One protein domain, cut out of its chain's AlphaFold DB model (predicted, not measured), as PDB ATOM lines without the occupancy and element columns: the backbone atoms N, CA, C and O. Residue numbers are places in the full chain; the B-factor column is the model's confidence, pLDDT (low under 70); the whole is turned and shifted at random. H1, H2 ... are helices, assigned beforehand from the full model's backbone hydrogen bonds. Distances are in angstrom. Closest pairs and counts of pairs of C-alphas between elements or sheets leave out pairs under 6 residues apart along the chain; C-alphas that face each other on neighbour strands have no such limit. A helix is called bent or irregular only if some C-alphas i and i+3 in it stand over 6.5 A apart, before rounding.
ATOM      1  N   VAL A  89      16.320  20.202  17.602       84.00
ATOM      2  CA  VAL A  89      15.193  20.328  16.669       84.00
ATOM      3  C   VAL A  89      15.390  21.621  15.882       84.00
ATOM      4  O   VAL A  89      15.601  22.657  16.506       84.00
ATOM      5  N   ASP A  90      15.304  21.576  14.550       85.00
ATOM      6  CA  ASP A  90      15.448  22.791  13.737       85.00
ATOM      7  C   ASP A  90      14.377  23.832  14.099       85.00
ATOM      8  O   ASP A  90      13.216  23.477  14.332       85.00
ATOM      9  N   ASP A  91      14.751  25.113  14.059       85.94
ATOM     10  CA  ASP A  91      13.912  26.258  14.442       85.94
ATOM     11  C   ASP A  91      12.505  26.216  13.809       85.94
ATOM     12  O   ASP A  91      11.498  26.431  14.488       85.94
ATOM     13  N   ASP A  92      12.421  25.855  12.523       87.69
ATOM     14  CA  ASP A  92      11.165  25.771  11.761       87.69
ATOM     15  C   ASP A  92      10.193  24.698  12.300       87.69
ATOM     16  O   ASP A  92       8.992  24.739  12.018       87.69
ATOM     17  N   TRP A  93      10.690  23.737  13.084       85.75
ATOM     18  CA  TRP A  93       9.926  22.604  13.608       85.75
ATOM     19  C   TRP A  93       9.624  22.692  15.107       85.75
ATOM     20  O   TRP A  93       8.846  21.876  15.603       85.75
ATOM     21  N   VAL A  94      10.172  23.673  15.832       89.38
ATOM     22  CA  VAL A  94      10.076  23.751  17.304       89.38
ATOM     23  C   VAL A  94       8.628  23.805  17.799       89.38
ATOM     24  O   VAL A  94       8.269  23.072  18.719       89.38
ATOM     25  N   ASN A  95       7.772  24.617  17.172       87.44
ATOM     26  CA  ASN A  95       6.365  24.737  17.578       87.44
ATOM     27  C   ASN A  95       5.597  23.426  17.377       87.44
ATOM     28  O   ASN A  95       4.896  22.972  18.278       87.44
ATOM     29  N   LEU A  96       5.783  22.775  16.224       85.69
ATOM     30  CA  LEU A  96       5.155  21.482  15.960       85.69
ATOM     31  C   LEU A  96       5.679  20.406  16.920       85.69
ATOM     32  O   LEU A  96       4.910  19.577  17.403       85.69
ATOM     33  N   ALA A  97       6.980  20.412  17.215       86.31
ATOM     34  CA  ALA A  97       7.570  19.496  18.181       86.31
ATOM     35  C   ALA A  97       6.987  19.703  19.589       86.31
ATOM     36  O   ALA A  97       6.714  18.716  20.269       86.31
ATOM     37  N   ALA A  98       6.728  20.948  20.004       88.81
ATOM     38  CA  ALA A  98       6.069  21.258  21.273       88.81
ATOM     39  C   ALA A  98       4.623  20.740  21.316       88.81
ATOM     40  O   ALA A  98       4.244  20.061  22.270       88.81
ATOM     41  N   GLU A  99       3.834  20.981  20.266       86.62
ATOM     42  CA  GLU A  99       2.466  20.451  20.158       86.62
ATOM     43  C   GLU A  99       2.441  18.921  20.252       86.62
ATOM     44  O   GLU A  99       1.659  18.345  21.010       86.62
ATOM     45  N   LEU A 100       3.333  18.255  19.515       83.44
ATOM     46  CA  LEU A 100       3.449  16.801  19.537       83.44
ATOM     47  C   LEU A 100       3.936  16.285  20.884       83.44
ATOM     48  O   LEU A 100       3.463  15.239  21.326       83.44
ATOM     49  N   ALA A 101       4.843  16.998  21.551       85.06
ATOM     50  CA  ALA A 101       5.312  16.615  22.871       85.06
ATOM     51  C   ALA A 101       4.157  16.593  23.878       85.06
ATOM     52  O   ALA A 101       4.030  15.612  24.599       85.06
ATOM     53  N   VAL A 102       3.270  17.593  23.857       86.38
ATOM     54  CA  VAL A 102       2.054  17.600  24.693       86.38
ATOM     55  C   VAL A 102       1.090  16.493  24.282       86.38
ATOM     56  O   VAL A 102       0.622  15.739  25.131       86.38
ATOM     57  N   LEU A 103       0.810  16.362  22.981       82.25
ATOM     58  CA  LEU A 103      -0.129  15.363  22.463       82.25
ATOM     59  C   LEU A 103       0.285  13.930  22.826       82.25
ATOM     60  O   LEU A 103      -0.565  13.074  23.053       82.25
ATOM     61  N   THR A 104       1.591  13.672  22.858       76.25
ATOM     62  CA  THR A 104       2.161  12.346  23.129       76.25
ATOM     63  C   THR A 104       2.555  12.137  24.592       76.25
ATOM     64  O   THR A 104       3.087  11.078  24.922       76.25
ATOM     65  N   ALA A 105       2.349  13.144  25.449       82.31
ATOM     66  CA  ALA A 105       2.935  13.240  26.788       82.31
ATOM     67  C   ALA A 105       4.474  13.108  26.807       82.31
ATOM     68  O   ALA A 105       5.080  12.871  27.853       82.31
ATOM     69  N   ALA A 106       5.150  13.278  25.663       80.50
ATOM     70  CA  ALA A 106       6.600  13.180  25.600       80.50
ATOM     71  C   ALA A 106       7.302  14.274  26.420       80.50
ATOM     72  O   ALA A 106       8.425  14.075  26.885       80.50
ATOM     73  N   ASN A 107       6.619  15.399  26.651       85.12
ATOM     74  CA  ASN A 107       7.068  16.467  27.541       85.12
ATOM     75  C   ASN A 107       7.197  16.030  29.015       85.12
ATOM     76  O   ASN A 107       7.827  16.740  29.797       85.12
ATOM     77  N   GLU A 108       6.621  14.890  29.410       84.69
ATOM     78  CA  GLU A 108       6.704  14.372  30.781       84.69
ATOM     79  C   GLU A 108       7.954  13.504  31.026       84.69
ATOM     80  O   GLU A 108       8.334  13.259  32.176       84.69
ATOM     81  N   TYR A 109       8.639  13.055  29.968       78.44
ATOM     82  CA  TYR A 109       9.848  12.242  30.103       78.44
ATOM     83  C   TYR A 109      11.094  13.092  30.360       78.44
ATOM     84  O   TYR A 109      11.224  14.229  29.916       78.44
ATOM     85  N   GLN A 110      12.084  12.504  31.043       76.19
ATOM     86  CA  GLN A 110      13.345  13.191  31.355       76.19
ATOM     87  C   GLN A 110      14.102  13.671  30.110       76.19
ATOM     88  O   GLN A 110      14.816  14.669  30.189       76.19
ATOM     89  N   THR A 111      13.930  12.990  28.976       72.44
ATOM     90  CA  THR A 111      14.561  13.333  27.697       72.44
ATOM     91  C   THR A 111      14.054  14.651  27.112       72.44
ATOM     92  O   THR A 111      14.786  15.269  26.348       72.44
ATOM     93  N   ALA A 112      12.888  15.165  27.531       76.44
ATOM     94  CA  ALA A 112      12.396  16.479  27.100       76.44
ATOM     95  C   ALA A 112      13.383  17.622  27.423       76.44
ATOM     96  O   ALA A 112      13.446  18.623  26.713       76.44
ATOM     97  N   LYS A 113      14.227  17.446  28.450       77.00
ATOM     98  CA  LYS A 113      15.291  18.396  28.820       77.00
ATOM     99  C   LYS A 113      16.371  18.555  27.747       77.00
ATOM    100  O   LYS A 113      17.068  19.567  27.752       77.00
ATOM    101  N   ASN A 114      16.503  17.585  26.841       77.06
ATOM    102  CA  ASN A 114      17.439  17.642  25.718       77.06
ATOM    103  C   ASN A 114      16.925  18.552  24.586       77.06
ATOM    104  O   ASN A 114      17.637  18.772  23.613       77.06
ATOM    105  N   SER A 115      15.711  19.101  24.703       81.00
ATOM    106  CA  SER A 115      15.098  19.987  23.708       81.00
ATOM    107  C   SER A 115      14.758  21.356  24.323       81.00
ATOM    108  O   SER A 115      13.583  21.693  24.476       81.00
ATOM    109  N   PRO A 116      15.763  22.180  24.682       85.50
ATOM    110  CA  PRO A 116      15.557  23.422  25.434       85.50
ATOM    111  C   PRO A 116      14.670  24.442  24.709       85.50
ATOM    112  O   PRO A 116      13.925  25.170  25.360       85.50
ATOM    113  N   GLN A 117      14.716  24.482  23.373       87.31
ATOM    114  CA  GLN A 117      13.861  25.365  22.577       87.31
ATOM    115  C   GLN A 117      12.385  24.938  22.627       87.31
ATOM    116  O   GLN A 117      11.498  25.771  22.796       87.31
ATOM    117  N   VAL A 118      12.127  23.628  22.561       87.31
ATOM    118  CA  VAL A 118      10.781  23.053  22.700       87.31
ATOM    119  C   VAL A 118      10.240  23.321  24.104       87.31
ATOM    120  O   VAL A 118       9.120  23.801  24.257       87.31
ATOM    121  N   ASP A 119      11.057  23.098  25.134       86.88
ATOM    122  CA  ASP A 119      10.690  23.371  26.526       86.88
ATOM    123  C   ASP A 119      10.411  24.866  26.783       86.88
ATOM    124  O   ASP A 119       9.510  25.213  27.548       86.88
ATOM    125  N   ALA A 120      11.123  25.772  26.104       88.50
ATOM    126  CA  ALA A 120      10.837  27.205  26.166       88.50
ATOM    127  C   ALA A 120       9.450  27.547  25.593       88.50
ATOM    128  O   ALA A 120       8.714  28.311  26.223       88.50
ATOM    129  N   VAL A 121       9.067  26.957  24.453       90.12
ATOM    130  CA  VAL A 121       7.719  27.121  23.874       90.12
ATOM    131  C   VAL A 121       6.650  26.564  24.815       90.12
ATOM    132  O   VAL A 121       5.665  27.245  25.103       90.12
ATOM    133  N   LEU A 122       6.866  25.368  25.370       86.94
ATOM    134  CA  LEU A 122       5.928  24.743  26.308       86.94
ATOM    135  C   LEU A 122       5.695  25.592  27.563       86.94
ATOM    136  O   LEU A 122       4.554  25.727  28.004       86.94
ATOM    137  N   ARG A 123       6.751  26.196  28.125       84.31
ATOM    138  CA  ARG A 123       6.650  27.083  29.297       84.31
ATOM    139  C   ARG A 123       6.039  28.447  28.967       84.31
ATOM    140  O   ARG A 123       5.343  29.007  29.809       84.31
ATOM    141  N   GLY A 124       6.267  28.972  27.762       80.62
ATOM    142  CA  GLY A 124       5.642  30.212  27.288       80.62
ATOM    143  C   GLY A 124       4.119  30.103  27.178       80.62
ATOM    144  O   GLY A 124       3.409  31.004  27.614       80.62
ATOM    145  N   ASN A 125       3.621  28.959  26.703       66.44
ATOM    146  CA  ASN A 125       2.189  28.705  26.505       66.44
ATOM    147  C   ASN A 125       1.407  28.428  27.808       66.44
ATOM    148  O   ASN A 125       0.186  28.337  27.773       66.44
ATOM    149  N   GLN A 126       2.072  28.271  28.962       57.84
ATOM    150  CA  GLN A 126       1.412  28.061  30.266       57.84
ATOM    151  C   GLN A 126       0.999  29.366  30.971       57.84
ATOM    152  O   GLN A 126       0.431  29.321  32.066       57.84
ATOM    153  N   HIS A 127       1.309  30.523  30.381       48.91
ATOM    154  CA  HIS A 127       1.055  31.850  30.951       48.91
ATOM    155  C   HIS A 127       0.053  32.702  30.148       48.91
ATOM    156  O   HIS A 127      -0.134  33.873  30.487       48.91
ATOM    157  N   GLU A 128      -0.601  32.119  29.141       44.56
ATOM    158  CA  GLU A 128      -1.782  32.667  28.447       44.56
ATOM    159  C   GLU A 128      -3.067  31.975  28.922       44.56
ATOM    160  O   GLU A 128      -4.098  32.680  29.034       44.56
TER     161      GLU A 128
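Overview. This is residues 89 to 128 of the 128 residues of an uncharacterized protein of Acidimicrobiaceae bacterium TMED130 (UniProt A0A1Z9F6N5). The longest helix, H1, is crossed at a steep angle by H3, which packs on residues 94 to 98 of H1. The short helix H2 is set off near H3 and only just apart from H1, and a short link of residues 104 to 109, of which 106 to 108 are a helical run too short to bear a name, leads to it from the end of H1. The printed part has 40 residues with three named helices, in the order H1, H2, H3, and no named strand; the class is all helix. It is compact, with a radius of gyration of the C-alphas of 9.2 A, and rounded, spanning 24 by 22 by 16 A.

Along the chain. H1 holds residues 91 to 103 and measures 19.5 A, from C-alpha 91 at (13.912, 26.258, 14.442) to C-alpha 103 at (-0.129, 15.363, 22.463). It is irregular: C-alphas 92 and 95 are 7.6 A apart. H3, residues 116 to 124, measures 12.2 A and ends with C-alpha 124 at (5.642, 30.212, 27.288). H2, residues 110 to 114, measures 8.3 A; it is neither bent nor irregular, but only just, with C-alphas 110 and 113 6.1 A apart.

Arrangement. H1 touches H3 with residues 94 to 98 alone, and their closest C-alphas, those of Ala 98 and Val 118, are 5.2 A apart. Their lines stand at a steep tilt of 62 degrees, and they run the same way. H2 and H3 are close but not clearly touching; their closest C-alphas, those of Ala 112 and Asp 119, are 7.1 A apart. H1 and H2 are only just apart, at 8.3 A between their closest C-alphas. Each O i to N i+4 pair of H3 is within hydrogen-bond range, against 7 of 9 in H1 and 0 of 1 in H2, where 2 of 2 O i to N i+3 pairs are within range.

Size, cuts and confidence. The two C-alphas farthest apart, those of Thr 111 and Glu 128, are 25.3 A apart. The printed part has no cut, and Glu 128 is the chain's last residue. The link from H1 to H2 is short, with 6 residues, and the link from H2 to H3 is tight, with 1 residue. The mean pLDDT of the printed part is 80.8, and residues 125 to 128 are under 70.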